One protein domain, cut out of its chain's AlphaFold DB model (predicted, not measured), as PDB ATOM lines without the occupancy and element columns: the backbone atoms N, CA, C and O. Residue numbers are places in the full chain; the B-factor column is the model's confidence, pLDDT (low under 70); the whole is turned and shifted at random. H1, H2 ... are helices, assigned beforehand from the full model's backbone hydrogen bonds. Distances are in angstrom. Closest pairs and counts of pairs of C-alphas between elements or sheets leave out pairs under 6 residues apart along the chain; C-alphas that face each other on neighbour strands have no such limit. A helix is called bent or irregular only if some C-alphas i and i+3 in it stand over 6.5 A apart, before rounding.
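This is residues 8 to 168 of the 740 residues of the protein "Antigenic protein NP1, putative" of Entamoeba invadens IP1 (UniProt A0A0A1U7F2). Four helices, H2, H5, H9 and H11, run the same way one beside the next in a loose zigzag row, and H6 slants over one side of it, touching H2, H5 and H9. H1 packs on H2 at one end, H3 and H4 pack on H5, and the short H7, H8 and H10 lie round H9. The printed part has 161 residues with eleven named helices, H1 to H11, and no named strand; the class is all helix. It is compact, with a radius of gyration of the C-alphas of 15.8 A and spans of 47 by 36 by 25 A.

H1, residues 8 to 15, begins at C-alpha 8 (17.259, 38.131, -24.915). H2, residues 38 to 50, is 18.2 A long. H3 is residues 63 to 68 and H4 residues 70 to 78. H5, residues 86 to 98, is 19.3 A long. H6, residues 100 to 111, measures 17.2 A. H7 is residues 113 to 116 and H8 residues 119 to 123. H9, residues 130 to 141, is 16.5 A long. H10 is residues 146 to 151; H11, residues 158 to 166, ends at C-alpha 166 (28.528, 27.593, 14.279). H3 is irregular, with C-alphas 63 and 66 7.2 A apart; H4 and H5 only just are, with 6.8 A between C-alphas 73 and 76 and 6.7 A between C-alphas 91 and 94.

The closest C-alphas of H1 and H2 are those of Asn 14 and Asn 39, 4.7 A apart; the helices touch at a steep tilt of 56 degrees. H2 and H5, the hubs, touch at a shallow tilt of 30 degrees, closest at Val 41 and Leu 88, with C-alphas 6.1 A apart. H4 touches H5, closest at the C-alphas of Gly 70 and Phe 96, 5.6 A. H6 touches H9 at a steep tilt of 54 degrees, closest at the C-alphas of Val 106 and Ala 140, 5.2 A. H5 and H9 are close but not clearly touching, the closest C-alphas, of Phe 98 and Ile 141, being 7.1 A apart. H9 and H11 touch at a shallow tilt of 10 degrees, the same way, closest at the C-alphas of Leu 135 and Ile 164, 6.3 A. H1 and H11 are apart. Every O i to N i+4 pair is within hydrogen-bond range in H1, H2, H6, H8, H9, H10 and H11; H4 has 3 of 5, H5 5 of 9, H3 0 of 2 beside 2 of 3 O i to N i+3 pairs, and H7 is too short for such a pair.

The two C-alphas farthest apart, of Asn 56 and Thr 121, are 48.3 A from each other. The printed part has no cut. The links H1 to H2 and H2 to H3 are long. The mean pLDDT of the printed part is 80.2; 39 residues are under 70, among them residues 16 to 35.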
ATOM      1  N   GLY A   8      18.358  37.165 -25.019       68.69
ATOM      2  CA  GLY A   8      17.259  38.131 -24.915       68.69
ATOM      3  C   GLY A   8      15.887  37.467 -24.814       68.69
ATOM      4  O   GLY A   8      15.146  37.732 -23.879       68.69
ATOM      5  N   THR A   9      15.558  36.526 -25.702       68.38
ATOM      6  CA  THR A   9      14.245  35.859 -25.655       68.38
ATOM      7  C   THR A   9      14.060  35.055 -24.370       68.38
ATOM      8  O   THR A   9      13.005  35.133 -23.743       68.38
ATOM      9  N   LEU A  10      15.075  34.293 -23.946       70.88
ATOM     10  CA  LEU A  10      15.000  33.515 -22.706       70.88
ATOM     11  C   LEU A  10      14.944  34.416 -21.467       70.88
ATOM     12  O   LEU A  10      14.220  34.111 -20.524       70.88
ATOM     13  N   HIS A  11      15.664  35.533 -21.484       77.62
ATOM     14  CA  HIS A  11      15.623  36.568 -20.458       77.62
ATOM     15  C   HIS A  11      14.205  37.137 -20.288       77.62
ATOM     16  O   HIS A  11      13.665  37.085 -19.182       77.62
ATOM     17  N   GLU A  12      13.556  37.552 -21.380       73.69
ATOM     18  CA  GLU A  12      12.183  38.077 -21.345       73.69
ATOM     19  C   GLU A  12      11.160  37.010 -20.923       73.69
ATOM     20  O   GLU A  12      10.243  37.254 -20.132       73.69
ATOM     21  N   MET A  13      11.335  35.769 -21.387       68.56
ATOM     22  CA  MET A  13      10.524  34.642 -20.919       68.56
ATOM     23  C   MET A  13      10.693  34.414 -19.413       68.56
ATOM     24  O   MET A  13       9.719  34.121 -18.719       68.56
ATOM     25  N   ASN A  14      11.906  34.572 -18.889       73.31
ATOM     26  CA  ASN A  14      12.201  34.343 -17.483       73.31
ATOM     27  C   ASN A  14      11.613  35.416 -16.558       73.31
ATOM     28  O   ASN A  14      11.302  35.074 -15.418       73.31
ATOM     29  N   HIS A  15      11.345  36.644 -17.018       71.38
ATOM     30  CA  HIS A  15      10.570  37.615 -16.224       71.38
ATOM     31  C   HIS A  15       9.189  37.081 -15.826       71.38
ATOM     32  O   HIS A  15       8.706  37.311 -14.718       71.38
ATOM     33  N   HIS A  16       8.577  36.255 -16.675       62.59
ATOM     34  CA  HIS A  16       7.301  35.604 -16.372       62.59
ATOM     35  C   HIS A  16       7.419  34.534 -15.265       62.59
ATOM     36  O   HIS A  16       6.407  34.077 -14.724       62.59
ATOM     37  N   MET A  17       8.639  34.101 -14.930       60.19
ATOM     38  CA  MET A  17       8.930  33.125 -13.873       60.19
ATOM     39  C   MET A  17       9.157  33.784 -12.502       60.19
ATOM     40  O   MET A  17       9.151  33.080 -11.495       60.19
ATOM     41  N   GLU A  18       9.315  35.110 -12.437       59.06
ATOM     42  CA  GLU A  18       9.649  35.858 -11.208       59.06
ATOM     43  C   GLU A  18       8.435  36.153 -10.295       59.06
ATOM     44  O   GLU A  18       8.598  36.675  -9.190       59.06
ATOM     45  N   GLY A  19       7.218  35.792 -10.720       49.66
ATOM     46  CA  GLY A  19       5.972  36.018  -9.973       49.66
ATOM     47  C   GLY A  19       5.449  37.466 -10.031       49.66
ATOM     48  O   GLY A  19       6.096  38.368 -10.552       49.66
ATOM     49  N   THR A  20       4.232  37.702  -9.523       44.03
ATOM     50  CA  THR A  20       3.521  38.990  -9.657       44.03
ATOM     51  C   THR A  20       4.092  40.122  -8.792       44.03
ATOM     52  O   THR A  20       4.319  39.959  -7.593       44.03
ATOM     53  N   LEU A  21       4.205  41.303  -9.409       42.34
ATOM     54  CA  LEU A  21       4.655  42.605  -8.883       42.34
ATOM     55  C   LEU A  21       3.643  43.339  -7.977       42.34
ATOM     56  O   LEU A  21       3.726  44.552  -7.800       42.34
ATOM     57  N   THR A  22       2.646  42.657  -7.414       36.91
ATOM     58  CA  THR A  22       1.640  43.350  -6.598       36.91
ATOM     59  C   THR A  22       2.244  43.767  -5.258       36.91
ATOM     60  O   THR A  22       2.710  42.923  -4.488       36.91
ATOM     61  N   SER A  23       2.185  45.073  -4.997       37.47
ATOM     62  CA  SER A  23       2.778  45.883  -3.918       37.47
ATOM     63  C   SER A  23       2.548  45.429  -2.472       37.47
ATOM     64  O   SER A  23       3.012  46.093  -1.552       37.47
ATOM     65  N   TYR A  24       1.874  44.304  -2.241       34.44
ATOM     66  CA  TYR A  24       1.435  43.907  -0.908       34.44
ATOM     67  C   TYR A  24       2.105  42.673  -0.316       34.44
ATOM     68  O   TYR A  24       1.765  42.338   0.812       34.44
ATOM     69  N   ASN A  25       3.046  41.989  -0.989       40.31
ATOM     70  CA  ASN A  25       3.671  40.832  -0.329       40.31
ATOM     71  C   ASN A  25       5.082  40.376  -0.746       40.31
ATOM     72  O   ASN A  25       5.582  39.483  -0.077       40.31
ATOM     73  N   ASN A  26       5.761  40.890  -1.783       45.41
ATOM     74  CA  ASN A  26       7.135  40.446  -2.152       45.41
ATOM     75  C   ASN A  26       7.344  38.904  -2.256       45.41
ATOM     76  O   ASN A  26       8.475  38.414  -2.262       45.41
ATOM     77  N   ARG A  27       6.262  38.113  -2.352       43.44
ATOM     78  CA  ARG A  27       6.274  36.644  -2.212       43.44
ATOM     79  C   ARG A  27       6.773  35.912  -3.455       43.44
ATOM     80  O   ARG A  27       7.112  34.743  -3.347       43.44
ATOM     81  N   GLY A  28       6.823  36.571  -4.615       49.16
ATOM     82  CA  GLY A  28       7.272  35.965  -5.874       49.16
ATOM     83  C   GLY A  28       8.784  36.014  -6.097       49.16
ATOM     84  O   GLY A  28       9.329  35.121  -6.732       49.16
ATOM     85  N   ARG A  29       9.483  37.003  -5.533       59.03
ATOM     86  CA  ARG A  29      10.890  37.297  -5.851       59.03
ATOM     87  C   ARG A  29      11.824  36.745  -4.784       59.03
ATOM     88  O   ARG A  29      11.424  36.649  -3.630       59.03
ATOM     89  N   TRP A  30      13.049  36.378  -5.137       68.38
ATOM     90  CA  TRP A  30      14.081  35.903  -4.207       68.38
ATOM     91  C   TRP A  30      15.282  36.859  -4.248       68.38
ATOM     92  O   TRP A  30      15.602  37.377  -5.312       68.38
ATOM     93  N   GLY A  31      15.926  37.119  -3.104       68.69
ATOM     94  CA  GLY A  31      17.256  37.736  -3.087       68.69
ATOM     95  C   GLY A  31      17.403  39.259  -2.966       68.69
ATOM     96  O   GLY A  31      16.495  39.961  -2.529       68.69
ATOM     97  N   MET A  32      18.616  39.724  -3.314       66.81
ATOM     98  CA  MET A  32      19.207  41.048  -3.019       66.81
ATOM     99  C   MET A  32      19.091  42.082  -4.161       66.81
ATOM    100  O   MET A  32      19.574  43.201  -4.021       66.81
ATOM    101  N   ASP A  33      18.496  41.720  -5.300       62.31
ATOM    102  CA  ASP A  33      18.185  42.625  -6.415       62.31
ATOM    103  C   ASP A  33      17.092  41.993  -7.291       62.31
ATOM    104  O   ASP A  33      17.091  40.783  -7.518       62.31
ATOM    105  N   ILE A  34      16.113  42.793  -7.710       60.50
ATOM    106  CA  ILE A  34      14.749  42.313  -7.981       60.50
ATOM    107  C   ILE A  34      14.224  42.595  -9.389       60.50
ATOM    108  O   ILE A  34      13.146  42.091  -9.702       60.50
ATOM    109  N   HIS A  35      14.921  43.388 -10.212       60.12
ATOM    110  CA  HIS A  35      14.382  43.811 -11.512       60.12
ATOM    111  C   HIS A  35      15.058  43.200 -12.741       60.12
ATOM    112  O   HIS A  35      14.358  43.042 -13.725       60.12
ATOM    113  N   GLU A  36      16.327  42.782 -12.677       75.50
ATOM    114  CA  GLU A  36      17.033  42.174 -13.829       75.50
ATOM    115  C   GLU A  36      18.050  41.091 -13.437       75.50
ATOM    116  O   GLU A  36      18.940  40.722 -14.206       75.50
ATOM    117  N   THR A  37      17.971  40.593 -12.203       79.19
ATOM    118  CA  THR A  37      18.931  39.607 -11.696       79.19
ATOM    119  C   THR A  37      18.365  38.187 -11.747       79.19
ATOM    120  O   THR A  37      19.016  37.308 -12.306       79.19
ATOM    121  N   ASN A  38      17.167  37.921 -11.218       80.88
ATOM    122  CA  ASN A  38      16.655  36.548 -11.072       80.88
ATOM    123  C   ASN A  38      16.370  35.871 -12.421       80.88
ATOM    124  O   ASN A  38      16.748  34.713 -12.624       80.88
ATOM    125  N   ASN A  39      15.751  36.596 -13.352       78.81
ATOM    126  CA  ASN A  39      15.592  36.223 -14.756       78.81
ATOM    127  C   ASN A  39      16.929  35.826 -15.402       78.81
ATOM    128  O   ASN A  39      17.021  34.769 -16.036       78.81
ATOM    129  N   ASN A  40      17.978  36.620 -15.180       84.75
ATOM    130  CA  ASN A  40      19.316  36.355 -15.694       84.75
ATOM    131  C   ASN A  40      20.025  35.212 -14.958       84.75
ATOM    132  O   ASN A  40      20.777  34.483 -15.598       84.75
ATOM    133  N   VAL A  41      19.761  34.975 -13.668       87.06
ATOM    134  CA  VAL A  41      20.275  33.789 -12.962       87.06
ATOM    135  C   VAL A  41      19.655  32.519 -13.544       87.06
ATOM    136  O   VAL A  41      20.376  31.569 -13.837       87.06
ATOM    137  N   MET A  42      18.337  32.499 -13.772       82.69
ATOM    138  CA  MET A  42      17.661  31.361 -14.412       82.69
ATOM    139  C   MET A  42      18.186  31.121 -15.831       82.69
ATOM    140  O   MET A  42      18.455  29.978 -16.206       82.69
ATOM    141  N   ASN A  43      18.395  32.199 -16.591       82.56
ATOM    142  CA  ASN A  43      18.960  32.126 -17.935       82.56
ATOM    143  C   ASN A  43      20.396  31.581 -17.906       82.56
ATOM    144  O   ASN A  43      20.734  30.636 -18.617       82.56
ATOM    145  N   ALA A  44      21.228  32.106 -17.004       84.81
ATOM    146  CA  ALA A  44      22.594  31.650 -16.800       84.81
ATOM    147  C   ALA A  44      22.641  30.171 -16.413       84.81
ATOM    148  O   ALA A  44      23.443  29.437 -16.972       84.81
ATOM    149  N   MET A  45      21.768  29.704 -15.514       83.62
ATOM    150  CA  MET A  45      21.689  28.291 -15.136       83.62
ATOM    151  C   MET A  45      21.331  27.391 -16.320       83.62
ATOM    152  O   MET A  45      21.946  26.338 -16.475       83.62
ATOM    153  N   PHE A  46      20.371  27.799 -17.158       78.38
ATOM    154  CA  PHE A  46      20.052  27.078 -18.391       78.38
ATOM    155  C   PHE A  46      21.288  26.993 -19.284       78.38
ATOM    156  O   PHE A  46      21.683  25.913 -19.714       78.38
ATOM    157  N   HIS A  47      21.982  28.108 -19.485       77.44
ATOM    158  CA  HIS A  47      23.222  28.074 -20.236       77.44
ATOM    159  C   HIS A  47      24.299  27.226 -19.561       77.44
ATOM    160  O   HIS A  47      24.952  26.471 -20.252       77.44
ATOM    161  N   ILE A  48      24.477  27.234 -18.247       79.88
ATOM    162  CA  ILE A  48      25.481  26.387 -17.583       79.88
ATOM    163  C   ILE A  48      25.164  24.891 -17.765       79.88
ATOM    164  O   ILE A  48      26.079  24.107 -17.992       79.88
ATOM    165  N   GLU A  49      23.889  24.491 -17.703       76.06
ATOM    166  CA  GLU A  49      23.469  23.095 -17.924       76.06
ATOM    167  C   GLU A  49      23.591  22.662 -19.390       76.06
ATOM    168  O   GLU A  49      23.934  21.513 -19.664       76.06
ATOM    169  N   TYR A  50      23.298  23.569 -20.325       67.19
ATOM    170  CA  TYR A  50      23.150  23.252 -21.746       67.19
ATOM    171  C   TYR A  50      24.205  23.902 -22.640       67.19
ATOM    172  O   TYR A  50      24.118  23.766 -23.851       67.19
ATOM    173  N   THR A  51      25.205  24.607 -22.121       61.03
ATOM    174  CA  THR A  51      26.347  25.063 -22.921       61.03
ATOM    175  C   THR A  51      27.503  24.091 -22.746       61.03
ATOM    176  O   THR A  51      28.493  24.370 -22.087       61.03
ATOM    177  N   ASN A  52      27.426  22.987 -23.494       49.56
ATOM    178  CA  ASN A  52      28.631  22.371 -24.060       49.56
ATOM    179  C   ASN A  52      29.118  23.163 -25.289       49.56
ATOM    180  O   ASN A  52      29.838  22.625 -26.124       49.56
ATOM    181  N   VAL A  53      28.700  24.432 -25.431       50.84
ATOM    182  CA  VAL A  53      29.206  25.323 -26.471       50.84
ATOM    183  C   VAL A  53      30.665  25.575 -26.152       50.84
ATOM    184  O   VAL A  53      31.033  26.376 -25.288       50.84
ATOM    185  N   ALA A  54      31.472  24.818 -26.861       52.09
ATOM    186  CA  ALA A  54      32.888  24.941 -26.886       52.09
ATOM    187  C   ALA A  54      33.195  26.340 -27.468       52.09
ATOM    188  O   ALA A  54      32.666  26.767 -28.497       52.09
ATOM    189  N   GLY A  55      33.892  27.149 -26.676       55.59
ATOM    190  CA  GLY A  55      34.211  28.531 -27.008       55.59
ATOM    191  C   GLY A  55      35.688  28.769 -26.775       55.59
ATOM    192  O   GLY A  55      36.280  28.177 -25.872       55.59
ATOM    193  N   ASN A  56      36.300  29.641 -27.574       59.88
ATOM    194  CA  ASN A  56      37.672  30.065 -27.326       59.88
ATOM    195  C   ASN A  56      37.702  30.950 -26.065       59.88
ATOM    196  O   ASN A  56      37.538  32.165 -26.149       59.88
ATOM    197  N   ARG A  57      37.850  30.323 -24.888       70.94
ATOM    198  CA  ARG A  57      37.782  30.997 -23.581       70.94
ATOM    199  C   ARG A  57      38.930  31.994 -23.381       70.94
ATOM    200  O   ARG A  57      38.792  32.884 -22.548       70.94
ATOM    201  N   GLU A  58      40.037  31.864 -24.114       65.94
ATOM    202  CA  GLU A  58      41.226  32.711 -23.958       65.94
ATOM    203  C   GLU A  58      41.032  34.130 -24.502       65.94
ATOM    204  O   GLU A  58      41.474  35.091 -23.873       65.94
ATOM    205  N   ASN A  59      40.284  34.276 -25.600       59.00
ATOM    206  CA  ASN A  59      40.036  35.562 -26.264       59.00
ATOM    207  C   ASN A  59      38.936  36.413 -25.596       59.00
ATOM    208  O   ASN A  59      38.499  37.414 -26.161       59.00
ATOM    209  N   GLY A  60      38.489  36.032 -24.394       60.91
ATOM    210  CA  GLY A  60      37.331  36.633 -23.737       60.91
ATOM    211  C   GLY A  60      36.013  35.999 -24.171       60.91
ATOM    212  O   GLY A  60      35.911  35.369 -25.223       60.91
ATOM    213  N   ILE A  61      34.984  36.157 -23.338       68.25
ATOM    214  CA  ILE A  61      33.615  35.772 -23.688       68.25
ATOM    215  C   ILE A  61      32.815  37.057 -23.915       68.25
ATOM    216  O   ILE A  61      32.656  37.846 -22.989       68.25
ATOM    217  N   GLY A  62      32.344  37.272 -25.147       61.38
ATOM    218  CA  GLY A  62      31.500  38.419 -25.496       61.38
ATOM    219  C   GLY A  62      30.095  38.360 -24.880       61.38
ATOM    220  O   GLY A  62      29.626  37.291 -24.471       61.38
ATOM    221  N   ASP A  63      29.422  39.516 -24.852       70.19
ATOM    222  CA  ASP A  63      28.071  39.725 -24.298       70.19
ATOM    223  C   ASP A  63      27.886  39.115 -22.894       70.19
ATOM    224  O   ASP A  63      28.780  39.164 -22.057       70.19
ATOM    225  N   TRP A  64      26.722  38.521 -22.621       75.19
ATOM    226  CA  TRP A  64      26.367  37.845 -21.375       75.19
ATOM    227  C   TRP A  64      27.088  36.514 -21.155       75.19
ATOM    228  O   TRP A  64      26.953  35.910 -20.095       75.19
ATOM    229  N   GLY A  65      27.870  36.020 -22.118       75.69
ATOM    230  CA  GLY A  65      28.455  34.684 -22.017       75.69
ATOM    231  C   GLY A  65      29.425  34.521 -20.836       75.69
ATOM    232  O   GLY A  65      29.584  33.398 -20.351       75.69
ATOM    233  N   PHE A  66      30.024  35.607 -20.332       80.44
ATOM    234  CA  PHE A  66      30.931  35.560 -19.177       80.44
ATOM    235  C   PHE A  66      30.268  34.966 -17.925       80.44
ATOM    236  O   PHE A  66      30.941  34.299 -17.143       80.44
ATOM    237  N   ILE A  67      28.953  35.156 -17.752       84.62
ATOM    238  CA  ILE A  67      28.210  34.716 -16.559       84.62
ATOM    239  C   ILE A  67      27.911  33.211 -16.546       84.62
ATOM    240  O   ILE A  67      27.379  32.666 -15.584       84.62
ATOM    241  N   THR A  68      28.253  32.530 -17.637       82.31
ATOM    242  CA  THR A  68      28.086  31.080 -17.809       82.31
ATOM    243  C   THR A  68      29.408  30.331 -17.630       82.31
ATOM    244  O   THR A  68      29.497  29.137 -17.909       82.31
ATOM    245  N   ASP A  69      30.446  31.035 -17.172       85.19
ATOM    246  CA  ASP A  69      31.807  30.536 -17.037       85.19
ATOM    247  C   ASP A  69      32.414  30.947 -15.693       85.19
ATOM    248  O   ASP A  69      32.516  32.137 -15.400       85.19
ATOM    249  N   GLY A  70      32.851  29.983 -14.877       87.94
ATOM    250  CA  GLY A  70      33.354  30.271 -13.529       87.94
ATOM    251  C   GLY A  70      34.590  31.176 -13.503       87.94
ATOM    252  O   GLY A  70      34.672  32.073 -12.662       87.94
ATOM    253  N   TYR A  71      35.523  31.004 -14.450       90.75
ATOM    254  CA  TYR A  71      36.727  31.838 -14.527       90.75
ATOM    255  C   TYR A  71      36.359  33.283 -14.861       90.75
ATOM    256  O   TYR A  71      36.723  34.188 -14.115       90.75
ATOM    257  N   TRP A  72      35.592  33.513 -15.931       87.62
ATOM    258  CA  TRP A  72      35.211  34.873 -16.333       87.62
ATOM    259  C   TRP A  72      34.208  35.527 -15.370       87.62
ATOM    260  O   TRP A  72      34.253  36.741 -15.159       87.62
ATOM    261  N   THR A  73      33.364  34.733 -14.709       88.75
ATOM    262  CA  THR A  73      32.469  35.206 -13.643       88.75
ATOM    263  C   THR A  73      33.252  35.744 -12.447       88.75
ATOM    264  O   THR A  73      32.873  36.782 -11.905       88.75
ATOM    265  N   MET A  74      34.343  35.087 -12.038       90.94
ATOM    266  CA  MET A  74      35.083  35.476 -10.831       90.94
ATOM    267  C   MET A  74      36.308  36.354 -11.079       90.94
ATOM    268  O   MET A  74      36.684  37.112 -10.188       90.94
ATOM    269  N   LYS A  75      36.929  36.294 -12.261       89.81
ATOM    270  CA  LYS A  75      38.142  37.065 -12.585       89.81
ATOM    271  C   LYS A  75      37.964  38.551 -12.283       89.81
ATOM    272  O   LYS A  75      38.779  39.137 -11.580       89.81
ATOM    273  N   ASP A  76      36.872  39.136 -12.761       86.19
ATOM    274  CA  ASP A  76      36.583  40.558 -12.559       86.19
ATOM    275  C   ASP A  76      36.318  40.918 -11.094       86.19
ATOM    276  O   ASP A  76      36.656  42.022 -10.666       86.19
ATOM    277  N   VAL A  77      35.745  39.983 -10.324       89.44
ATOM    278  CA  VAL A  77      35.496  40.157  -8.887       89.44
ATOM    279  C   VAL A  77      36.830  40.298  -8.150       89.44
ATOM    280  O   VAL A  77      36.994  41.206  -7.341       89.44
ATOM    281  N   TYR A  78      37.822  39.473  -8.495       90.38
ATOM    282  CA  TYR A  78      39.162  39.539  -7.899       90.38
ATOM    283  C   TYR A  78      40.013  40.713  -8.381       90.38
ATOM    284  O   TYR A  78      40.852  41.212  -7.631       90.38
ATOM    285  N   LEU A  79      39.793  41.184  -9.609       85.81
ATOM    286  CA  LEU A  79      40.459  42.380 -10.126       85.81
ATOM    287  C   LEU A  79      39.850  43.686  -9.585       85.81
ATOM    288  O   LEU A  79      40.384  44.755  -9.861       85.81
ATOM    289  N   GLY A  80      38.744  43.621  -8.835       76.81
ATOM    290  CA  GLY A  80      38.038  44.804  -8.330       76.81
ATOM    291  C   GLY A  80      37.407  45.657  -9.439       76.81
ATOM    292  O   GLY A  80      37.008  46.792  -9.191       76.81
ATOM    293  N   ASN A  81      37.311  45.118 -10.659       69.50
ATOM    294  CA  ASN A  81      36.972  45.875 -11.863       69.50
ATOM    295  C   ASN A  81      35.466  46.076 -12.062       69.50
ATOM    296  O   ASN A  81      35.077  46.757 -13.008       69.50
ATOM    297  N   VAL A  82      34.595  45.491 -11.228       60.53
ATOM    298  CA  VAL A  82      33.158  45.501 -11.523       60.53
ATOM    299  C   VAL A  82      32.268  45.547 -10.270       60.53
ATOM    300  O   VAL A  82      32.176  44.583  -9.516       60.53
ATOM    301  N   LYS A  83      31.532  46.663 -10.113       57.16
ATOM    302  CA  LYS A  83      30.303  46.768  -9.292       57.16
ATOM    303  C   LYS A  83      29.035  46.343 -10.056       57.16
ATOM    304  O   LYS A  83      28.008  46.103  -9.428       57.16
ATOM    305  N   SER A  84      29.067  46.266 -11.391       64.00
ATOM    306  CA  SER A  84      27.915  45.844 -12.200       64.00
ATOM    307  C   SER A  84      27.676  44.326 -12.143       64.00
ATOM    308  O   SER A  84      28.600  43.513 -12.182       64.00
ATOM    309  N   TYR A  85      26.408  43.926 -12.031       79.12
ATOM    310  CA  TYR A  85      25.982  42.520 -11.979       79.12
ATOM    311  C   TYR A  85      26.574  41.707 -10.815       79.12
ATOM    312  O   TYR A  85      26.675  40.482 -10.904       79.12
ATOM    313  N   ILE A  86      26.970  42.362  -9.717       85.94
ATOM    314  CA  ILE A  86      27.590  41.690  -8.568       85.94
ATOM    315  C   ILE A  86      26.651  40.645  -7.949       85.94
ATOM    316  O   ILE A  86      27.084  39.541  -7.625       85.94
ATOM    317  N   GLN A  87      25.351  40.949  -7.886       86.62
ATOM    318  CA  GLN A  87      24.316  40.027  -7.426       86.62
ATOM    319  C   GLN A  87      24.225  38.815  -8.349       86.62
ATOM    320  O   GLN A  87      24.369  37.690  -7.879       86.62
ATOM    321  N   LEU A  88      24.081  39.038  -9.657       87.94
ATOM    322  CA  LEU A  88      24.032  37.973 -10.657       87.94
ATOM    323  C   LEU A  88      25.259  37.050 -10.561       87.94
ATOM    324  O   LEU A  88      25.092  35.838 -10.440       87.94
ATOM    325  N   ARG A  89      26.478  37.611 -10.518       90.25
ATOM    326  CA  ARG A  89      27.737  36.857 -10.346       90.25
ATOM    327  C   ARG A  89      27.736  36.033  -9.061       90.25
ATOM    328  O   ARG A  89      28.102  34.859  -9.094       90.25
ATOM    329  N   SER A  90      27.286  36.617  -7.950       91.44
ATOM    330  CA  SER A  90      27.217  35.906  -6.674       91.44
ATOM    331  C   SER A  90      26.245  34.723  -6.730       91.44
ATOM    332  O   SER A  90      26.579  33.654  -6.227       91.44
ATOM    333  N   TYR A  91      25.094  34.870  -7.391       91.19
ATOM    334  CA  TYR A  91      24.077  33.822  -7.489       91.19
ATOM    335  C   TYR A  91      24.494  32.654  -8.377       91.19
ATOM    336  O   TYR A  91      24.133  31.513  -8.089       91.19
ATOM    337  N   VAL A  92      25.238  32.918  -9.453       90.88
ATOM    338  CA  VAL A  92      25.678  31.860 -10.375       90.88
ATOM    339  C   VAL A  92      26.956  31.169  -9.912       90.88
ATOM    340  O   VAL A  92      27.162  30.010 -10.253       90.88
ATOM    341  N   ALA A  93      27.800  31.826  -9.106       92.06
ATOM    342  CA  ALA A  93      29.071  31.261  -8.652       92.06
ATOM    343  C   ALA A  93      28.941  29.862  -8.005       92.06
ATOM    344  O   ALA A  93      29.724  28.983  -8.368       92.06
ATOM    345  N   PRO A  94      27.946  29.580  -7.134       92.12
ATOM    346  CA  PRO A  94      27.725  28.237  -6.596       92.12
ATOM    347  C   PRO A  94      27.536  27.158  -7.668       92.12
ATOM    348  O   PRO A  94      27.905  26.006  -7.438       92.12
ATOM    349  N   ALA A  95      27.001  27.510  -8.843       90.31
ATOM    350  CA  ALA A  95      26.775  26.551  -9.917       90.31
ATOM    351  C   ALA A  95      28.075  25.941 -10.446       90.31
ATOM    352  O   ALA A  95      28.090  24.771 -10.809       90.31
ATOM    353  N   PHE A  96      29.169  26.699 -10.457       87.94
ATOM    354  CA  PHE A  96      30.447  26.216 -10.978       87.94
ATOM    355  C   PHE A  96      31.173  25.291  -9.997       87.94
ATOM    356  O   PHE A  96      31.916  24.413 -10.427       87.94
ATOM    357  N   SER A  97      30.939  25.450  -8.689       88.12
ATOM    358  CA  SER A  97      31.518  24.577  -7.658       88.12
ATOM    359  C   SER A  97      30.656  23.369  -7.308       88.12
ATOM    360  O   SER A  97      31.203  22.324  -6.970       88.12
ATOM    361  N   PHE A  98      29.327  23.495  -7.366       87.31
ATOM    362  CA  PHE A  98      28.383  22.512  -6.807       87.31
ATOM    363  C   PHE A  98      27.224  22.171  -7.749       87.31
ATOM    364  O   PHE A  98      26.315  21.423  -7.388       87.31
ATOM    365  N   GLY A  99      27.237  22.729  -8.955       85.56
ATOM    366  CA  GLY A  99      26.185  22.549  -9.935       85.56
ATOM    367  C   GLY A  99      25.013  23.486  -9.790       85.56
ATOM    368  O   GLY A  99      24.741  24.054  -8.736       85.56
ATOM    369  N   THR A 100      24.248  23.616 -10.865       86.12
ATOM    370  CA  THR A 100      23.023  24.426 -10.892       86.12
ATOM    371  C   THR A 100      22.000  24.004  -9.835       86.12
ATOM    372  O   THR A 100      21.172  24.819  -9.432       86.12
ATOM    373  N   GLN A 101      22.070  22.771  -9.323       85.06
ATOM    374  CA  GLN A 101      21.271  22.326  -8.176       85.06
ATOM    375  C   GLN A 101      21.549  23.134  -6.905       85.06
ATOM    376  O   GLN A 101      20.608  23.401  -6.162       85.06
ATOM    377  N   ALA A 102      22.782  23.596  -6.683       89.62
ATOM    378  CA  ALA A 102      23.094  24.486  -5.570       89.62
ATOM    379  C   ALA A 102      22.298  25.789  -5.664       89.62
ATOM    380  O   ALA A 102      21.656  26.188  -4.698       89.62
ATOM    381  N   VAL A 103      22.248  26.404  -6.849       90.56
ATOM    382  CA  VAL A 103      21.458  27.624  -7.072       90.56
ATOM    383  C   VAL A 103      19.963  27.343  -6.890       90.56
ATOM    384  O   VAL A 103      19.280  28.087  -6.190       90.56
ATOM    385  N   LYS A 104      19.454  26.210  -7.404       87.12
ATOM    386  CA  LYS A 104      18.068  25.758  -7.148       87.12
ATOM    387  C   LYS A 104      17.786  25.615  -5.649       87.12
ATOM    388  O   LYS A 104      16.693  25.957  -5.201       87.12
ATOM    389  N   GLN A 105      18.749  25.130  -4.869       89.75
ATOM    390  CA  GLN A 105      18.600  24.974  -3.427       89.75
ATOM    391  C   GLN A 105      18.651  26.315  -2.686       89.75
ATOM    392  O   GLN A 105      17.869  26.504  -1.759       89.75
ATOM    393  N   VAL A 106      19.473  27.278  -3.124       90.75
ATOM    394  CA  VAL A 106      19.431  28.662  -2.611       90.75
ATOM    395  C   VAL A 106      18.031  29.252  -2.796       90.75
ATOM    396  O   VAL A 106      17.446  29.768  -1.845       90.75
ATOM    397  N   ILE A 107      17.451  29.100  -3.991       85.31
ATOM    398  CA  ILE A 107      16.085  29.555  -4.300       85.31
ATOM    399  C   ILE A 107      15.058  28.885  -3.375       85.31
ATOM    400  O   ILE A 107      14.211  29.559  -2.793       85.31
ATOM    401  N   LYS A 108      15.137  27.562  -3.187       84.19
ATOM    402  CA  LYS A 108      14.247  26.833  -2.262       84.19
ATOM    403  C   LYS A 108      14.393  27.312  -0.819       84.19
ATOM    404  O   LYS A 108      13.385  27.525  -0.151       84.19
ATOM    405  N   ASN A 109      15.620  27.528  -0.350       87.88
ATOM    406  CA  ASN A 109      15.884  28.046   0.992       87.88
ATOM    407  C   ASN A 109      15.242  29.429   1.187       87.88
ATOM    408  O   ASN A 109      14.718  29.726   2.256       87.88
ATOM    409  N   TYR A 110      15.206  30.245   0.135       84.69
ATOM    410  CA  TYR A 110      14.510  31.525   0.144       84.69
ATOM    411  C   TYR A 110      12.986  31.420   0.277       84.69
ATOM    412  O   TYR A 110      12.389  32.345   0.824       84.69
ATOM    413  N   TYR A 111      12.346  30.379  -0.263       77.81
ATOM    414  CA  TYR A 111      10.888  30.205  -0.175       77.81
ATOM    415  C   TYR A 111      10.437  29.431   1.060       77.81
ATOM    416  O   TYR A 111       9.315  29.640   1.510       77.81
ATOM    417  N   ASN A 112      11.302  28.577   1.604       81.31
ATOM    418  CA  ASN A 112      10.951  27.670   2.691       81.31
ATOM    419  C   ASN A 112      11.760  28.011   3.945       81.31
ATOM    420  O   ASN A 112      11.237  28.621   4.873       81.31
ATOM    421  N   LEU A 113      13.063  27.714   3.921       83.38
ATOM    422  CA  LEU A 113      13.936  27.757   5.095       83.38
ATOM    423  C   LEU A 113      13.967  29.128   5.788       83.38
ATOM    424  O   LEU A 113      13.987  29.190   7.011       83.38
ATOM    425  N   PHE A 114      13.940  30.228   5.026       84.62
ATOM    426  CA  PHE A 114      13.881  31.583   5.588       84.62
ATOM    427  C   PHE A 114      12.681  31.783   6.530       84.62
ATOM    428  O   PHE A 114      12.829  32.418   7.572       84.62
ATOM    429  N   TYR A 115      11.517  31.236   6.168       83.88
ATOM    430  CA  TYR A 115      10.288  31.347   6.954       83.88
ATOM    431  C   TYR A 115      10.180  30.249   8.015       83.88
ATOM    432  O   TYR A 115       9.770  30.536   9.133       83.88
ATOM    433  N   GLU A 116      10.564  29.012   7.687       85.19
ATOM    434  CA  GLU A 116      10.527  27.870   8.615       85.19
ATOM    435  C   GLU A 116      11.402  28.102   9.854       85.19
ATOM    436  O   GLU A 116      11.022  27.735  10.963       85.19
ATOM    437  N   GLU A 117      12.557  28.744   9.674       87.12
ATOM    438  CA  GLU A 117      13.514  29.043  10.745       87.12
ATOM    439  C   GLU A 117      13.352  30.458  11.326       87.12
ATOM    440  O   GLU A 117      14.166  30.887  12.151       87.12
ATOM    441  N   ASP A 118      12.333  31.192  10.862       87.69
ATOM    442  CA  ASP A 118      12.022  32.570  11.246       87.69
ATOM    443  C   ASP A 118      13.258  33.494  11.233       87.69
ATOM    444  O   ASP A 118      13.524  34.266  12.157       87.69
ATOM    445  N   TYR A 119      14.071  33.395  10.174       89.31
ATOM    446  CA  TYR A 119      15.323  34.153  10.073       89.31
ATOM    447  C   TYR A 119      15.113  35.662  10.017       89.31
ATOM    448  O   TYR A 119      15.988  36.402  10.470       89.31
ATOM    449  N   GLY A 120      13.952  36.104   9.527       86.44
ATOM    450  CA  GLY A 120      13.572  37.509   9.552       86.44
ATOM    451  C   GLY A 120      13.536  38.064  10.975       86.44
ATOM    452  O   GLY A 120      14.223  39.040  11.275       86.44
ATOM    453  N   THR A 121      12.819  37.388  11.876       90.38
ATOM    454  CA  THR A 121      12.713  37.793  13.285       90.38
ATOM    455  C   THR A 121      13.993  37.492  14.054       90.38
ATOM    456  O   THR A 121      14.497  38.346  14.783       90.38
ATOM    457  N   LYS A 122      14.567  36.299  13.864       93.44
ATOM    458  CA  LYS A 122      15.746  35.816  14.601       93.44
ATOM    459  C   LYS A 122      16.951  36.741  14.479       93.44
ATOM    460  O   LYS A 122      17.698  36.895  15.442       93.44
ATOM    461  N   PHE A 123      17.155  37.323  13.299       93.81
ATOM    462  CA  PHE A 123      18.274  38.223  13.033       93.81
ATOM    463  C   PHE A 123      17.843  39.683  12.863       93.81
ATOM    464  O   PHE A 123      18.708  40.538  12.690       93.81
ATOM    465  N   ASN A 124      16.540  39.977  12.938       91.69
ATOM    466  CA  ASN A 124      15.966  41.291  12.647       91.69
ATOM    467  C   ASN A 124      16.428  41.832  11.280       91.69
ATOM    468  O   ASN A 124      16.948  42.945  11.177       91.69
ATOM    469  N   LYS A 125      16.306  40.996  10.242       88.25
ATOM    470  CA  LYS A 125      16.782  41.277   8.880       88.25
ATOM    471  C   LYS A 125      15.731  40.962   7.833       88.25
ATOM    472  O   LYS A 125      15.030  39.958   7.912       88.25
ATOM    473  N   ASP A 126      15.701  41.778   6.791       84.94
ATOM    474  CA  ASP A 126      14.870  41.510   5.629       84.94
ATOM    475  C   ASP A 126      15.424  40.358   4.787       84.94
ATOM    476  O   ASP A 126      16.620  40.065   4.759       84.94
ATOM    477  N   ARG A 127      14.539  39.717   4.025       81.31
ATOM    478  CA  ARG A 127      14.898  38.620   3.113       81.31
ATOM    479  C   ARG A 127      15.898  39.045   2.026       81.31
ATOM    480  O   ARG A 127      16.605  38.197   1.497       81.31
ATOM    481  N   ASN A 128      15.959  40.327   1.675       81.88
ATOM    482  CA  ASN A 128      16.906  40.864   0.693       81.88
ATOM    483  C   ASN A 128      18.257  41.290   1.305       81.88
ATOM    484  O   ASN A 128      19.101  41.800   0.574       81.88
ATOM    485  N   ASP A 129      18.478  41.081   2.608       88.50
ATOM    486  CA  ASP A 129      19.749  41.377   3.274       88.50
ATOM    487  C   ASP A 129      20.876  40.456   2.770       88.50
ATOM    488  O   ASP A 129      20.693  39.252   2.547       88.50
ATOM    489  N   THR A 130      22.072  41.024   2.605       89.94
ATOM    490  CA  THR A 130      23.245  40.297   2.106       89.94
ATOM    491  C   THR A 130      23.730  39.221   3.067       89.94
ATOM    492  O   THR A 130      24.133  38.144   2.630       89.94
ATOM    493  N   GLY A 131      23.619  39.439   4.377       92.88
ATOM    494  CA  GLY A 131      23.896  38.431   5.393       92.88
ATOM    495  C   GLY A 131      22.918  37.257   5.318       92.88
ATOM    496  O   GLY A 131      23.344  36.101   5.403       92.88
ATOM    497  N   ILE A 132      21.628  37.524   5.077       92.94
ATOM    498  CA  ILE A 132      20.623  36.473   4.842       92.94
ATOM    499  C   ILE A 132      20.953  35.671   3.582       92.94
ATOM    500  O   ILE A 132      20.924  34.440   3.623       92.94
ATOM    501  N   TYR A 133      21.345  36.326   2.488       92.88
ATOM    502  CA  TYR A 133      21.827  35.627   1.295       92.88
ATOM    503  C   TYR A 133      23.013  34.701   1.599       92.88
ATOM    504  O   TYR A 133      22.997  33.523   1.227       92.88
ATOM    505  N   CYS A 134      24.022  35.202   2.316       95.25
ATOM    506  CA  CYS A 134      25.198  34.423   2.701       95.25
ATOM    507  C   CYS A 134      24.821  33.198   3.536       95.25
ATOM    508  O   CYS A 134      25.340  32.106   3.292       95.25
ATOM    509  N   LEU A 135      23.889  33.358   4.478       95.94
ATOM    510  CA  LEU A 135      23.368  32.277   5.309       95.94
ATOM    511  C   LEU A 135      22.609  31.230   4.486       95.94
ATOM    512  O   LEU A 135      22.900  30.038   4.589       95.94
ATOM    513  N   LEU A 136      21.651  31.646   3.658       94.31
ATOM    514  CA  LEU A 136      20.854  30.718   2.851       94.31
ATOM    515  C   LEU A 136      21.716  29.991   1.816       94.31
ATOM    516  O   LEU A 136      21.479  28.809   1.557       94.31
ATOM    517  N   THR A 137      22.751  30.658   1.300       95.38
ATOM    518  CA  THR A 137      23.777  30.044   0.454       95.38
ATOM    519  C   THR A 137      24.591  29.022   1.236       95.38
ATOM    520  O   THR A 137      24.699  27.889   0.780       95.38
ATOM    521  N   ALA A 138      25.064  29.346   2.448       97.44
ATOM    522  CA  ALA A 138      25.785  28.394   3.302       97.44
ATOM    523  C   ALA A 138      24.959  27.137   3.578       97.44
ATOM    524  O   ALA A 138      25.472  26.022   3.514       97.44
ATOM    525  N   ARG A 139      23.657  27.312   3.832       96.00
ATOM    526  CA  ARG A 139      22.707  26.211   4.028       96.00
ATOM    527  C   ARG A 139      22.444  25.414   2.750       96.00
ATOM    528  O   ARG A 139      22.137  24.237   2.854       96.00
ATOM    529  N   ALA A 140      22.538  26.027   1.571       95.00
ATOM    530  CA  ALA A 140      22.290  25.355   0.296       95.00
ATOM    531  C   ALA A 140      23.464  24.482  -0.166       95.00
ATOM    532  O   ALA A 140      23.234  23.445  -0.781       95.00
ATOM    533  N   ILE A 141      24.700  24.910   0.104       94.12
ATOM    534  CA  ILE A 141      25.919  24.231  -0.374       94.12
ATOM    535  C   ILE A 141      26.700  23.519   0.734       94.12
ATOM    536  O   ILE A 141      27.722  22.895   0.458       94.12
ATOM    537  N   GLU A 142      26.256  23.653   1.987       95.62
ATOM    538  CA  GLU A 142      26.928  23.120   3.178       95.62
ATOM    539  C   GLU A 142      28.409  23.531   3.242       95.62
ATOM    540  O   GLU A 142      29.323  22.730   3.466       95.62
ATOM    541  N   ARG A 143      28.659  24.814   2.974       95.25
ATOM    542  CA  ARG A 143      29.977  25.444   3.080       95.25
ATOM    543  C   ARG A 143      29.886  26.728   3.867       95.25
ATOM    544  O   ARG A 143      28.863  27.409   3.864       95.25
ATOM    545  N   ASP A 144      30.988  27.073   4.510       96.25
ATOM    546  CA  ASP A 144      31.135  28.376   5.123       96.25
ATOM    547  C   ASP A 144      31.342  29.428   4.025       96.25
ATOM    548  O   ASP A 144      32.351  29.438   3.313       96.25
ATOM    549  N   THR A 145      30.341  30.293   3.873       97.00
ATOM    550  CA  THR A 145      30.266  31.328   2.836       97.00
ATOM    551  C   THR A 145      30.819  32.671   3.288       97.00
ATOM    552  O   THR A 145      30.783  33.622   2.510       97.00
ATOM    553  N   ARG A 146      31.353  32.797   4.510       95.31
ATOM    554  CA  ARG A 146      31.832  34.094   5.020       95.31
ATOM    555  C   ARG A 146      32.963  34.649   4.159       95.31
ATOM    556  O   ARG A 146      32.964  35.834   3.838       95.31
ATOM    557  N   TYR A 147      33.891  33.787   3.742       93.62
ATOM    558  CA  TYR A 147      34.954  34.168   2.812       93.62
ATOM    559  C   TYR A 147      34.397  34.549   1.432       93.62
ATOM    560  O   TYR A 147      34.691  35.633   0.934       93.62
ATOM    561  N   PHE A 148      33.537  33.698   0.860       94.25
ATOM    562  CA  PHE A 148      32.858  33.950  -0.413       94.25
ATOM    563  C   PHE A 148      32.154  35.314  -0.427       94.25
ATOM    564  O   PHE A 148      32.413  36.140  -1.292       94.25
ATOM    565  N   CYS A 149      31.323  35.601   0.569       93.06
ATOM    566  CA  CYS A 149      30.575  36.849   0.637       93.06
ATOM    567  C   CYS A 149      31.462  38.082   0.838       93.06
ATOM    568  O   CYS A 149      31.195  39.129   0.251       93.06
ATOM    569  N   LYS A 150      32.561  37.949   1.591       91.50
ATOM    570  CA  LYS A 150      33.552  39.023   1.731       91.50
ATOM    571  C   LYS A 150      34.170  39.406   0.382       91.50
ATOM    572  O   LYS A 150      34.365  40.592   0.138       91.50
ATOM    573  N   ILE A 151      34.450  38.436  -0.494       91.06
ATOM    574  CA  ILE A 151      34.980  38.693  -1.846       91.06
ATOM    575  C   ILE A 151      34.010  39.553  -2.671       91.06
ATOM    576  O   ILE A 151      34.442  40.431  -3.410       91.06
ATOM    577  N   PHE A 152      32.702  39.347  -2.507       90.00
ATOM    578  CA  PHE A 152      31.659  40.143  -3.160       90.00
ATOM    579  C   PHE A 152      31.360  41.476  -2.448       90.00
ATOM    580  O   PHE A 152      30.434  42.185  -2.834       90.00
ATOM    581  N   GLY A 153      32.120  41.838  -1.410       88.88
ATOM    582  CA  GLY A 153      31.897  43.067  -0.644       88.88
ATOM    583  C   GLY A 153      30.588  43.072   0.148       88.88
ATOM    584  O   GLY A 153      30.098  44.139   0.505       88.88
ATOM    585  N   TYR A 154      30.004  41.901   0.407       90.62
ATOM    586  CA  TYR A 154      28.766  41.781   1.163       90.62
ATOM    587  C   TYR A 154      29.014  41.916   2.659       90.62
ATOM    588  O   TYR A 154      29.853  41.222   3.237       90.62
ATOM    589  N   GLU A 155      28.239  42.794   3.292       86.88
ATOM    590  CA  GLU A 155      28.226  42.924   4.741       86.88
ATOM    591  C   GLU A 155      27.495  41.727   5.354       86.88
ATOM    592  O   GLU A 155      26.409  41.338   4.912       86.88
ATOM    593  N   ILE A 156      28.108  41.129   6.376       93.38
ATOM    594  CA  ILE A 156      27.506  40.065   7.178       93.38
ATOM    595  C   ILE A 156      27.522  40.540   8.620       93.38
ATOM    596  O   ILE A 156      28.593  40.734   9.200       93.38
ATOM    597  N   ASP A 157      26.336  40.710   9.199       93.44
ATOM    598  CA  ASP A 157      26.214  41.046  10.613       93.44
ATOM    599  C   ASP A 157      26.906  39.997  11.502       93.44
ATOM    600  O   ASP A 157      26.923  38.799  11.196       93.44
ATOM    601  N   SER A 158      27.463  40.444  12.629       95.19
ATOM    602  CA  SER A 158      28.213  39.593  13.556       95.19
ATOM    603  C   SER A 158      27.416  38.387  14.077       95.19
ATOM    604  O   SER A 158      27.997  37.306  14.240       95.19
ATOM    605  N   ALA A 159      26.100  38.522  14.284       96.44
ATOM    606  CA  ALA A 159      25.239  37.433  14.740       96.44
ATOM    607  C   ALA A 159      25.058  36.373  13.645       96.44
ATOM    608  O   ALA A 159      25.195  35.176  13.911       96.44
ATOM    609  N   ILE A 160      24.841  36.801  12.397       97.06
ATOM    610  CA  ILE A 160      24.729  35.900  11.241       97.06
ATOM    611  C   ILE A 160      26.077  35.229  10.953       97.06
ATOM    612  O   ILE A 160      26.137  34.012  10.775       97.06
ATOM    613  N   ALA A 161      27.177  35.985  10.965       97.00
ATOM    614  CA  ALA A 161      28.521  35.445  10.777       97.00
ATOM    615  C   ALA A 161      28.875  34.407  11.858       97.00
ATOM    616  O   ALA A 161      29.468  33.370  11.550       97.00
ATOM    617  N   SER A 162      28.486  34.653  13.112       97.56
ATOM    618  CA  SER A 162      28.661  33.694  14.210       97.56
ATOM    619  C   SER A 162      27.795  32.452  14.019       97.56
ATOM    620  O   SER A 162      28.269  31.341  14.255       97.56
ATOM    621  N   TYR A 163      26.562  32.615  13.529       97.69
ATOM    622  CA  TYR A 163      25.675  31.497  13.219       97.69
ATOM    623  C   TYR A 163      26.236  30.614  12.095       97.69
ATOM    624  O   TYR A 163      26.328  29.405  12.279       97.69
ATOM    625  N   ILE A 164      26.693  31.199  10.977       97.69
ATOM    626  CA  ILE A 164      27.331  30.452   9.874       97.69
ATOM    627  C   ILE A 164      28.566  29.700  10.382       97.69
ATOM    628  O   ILE A 164      28.707  28.510  10.111       97.69
ATOM    629  N   LYS A 165      29.422  30.356  11.178       96.44
ATOM    630  CA  LYS A 165      30.586  29.711  11.805       96.44
ATOM    631  C   LYS A 165      30.176  28.516  12.675       96.44
ATOM    632  O   LYS A 165      30.847  27.489  12.656       96.44
ATOM    633  N   GLY A 166      29.075  28.643  13.417       97.25
ATOM    634  CA  GLY A 166      28.528  27.593  14.279       97.25
ATOM    635  C   GLY A 166      27.999  26.360  13.537       97.25
ATOM    636  O   GLY A 166      27.845  25.315  14.164       97.25
ATOM    637  N   LEU A 167      27.773  26.441  12.218       96.38
ATOM    638  CA  LEU A 167      27.404  25.285  11.387       96.38
ATOM    639  C   LEU A 167      28.582  24.322  11.152       96.38
ATOM    640  O   LEU A 167      28.362  23.201  10.705       96.38
ATOM    641  N   ASN A 168      29.821  24.731  11.464       95.62
ATOM    642  CA  ASN A 168      31.046  23.930  11.312       95.62
ATOM    643  C   ASN A 168      31.279  23.390   9.888       95.62
ATOM    644  O   ASN A 168      31.884  22.335   9.695       95.62
TER     645      ASN A 168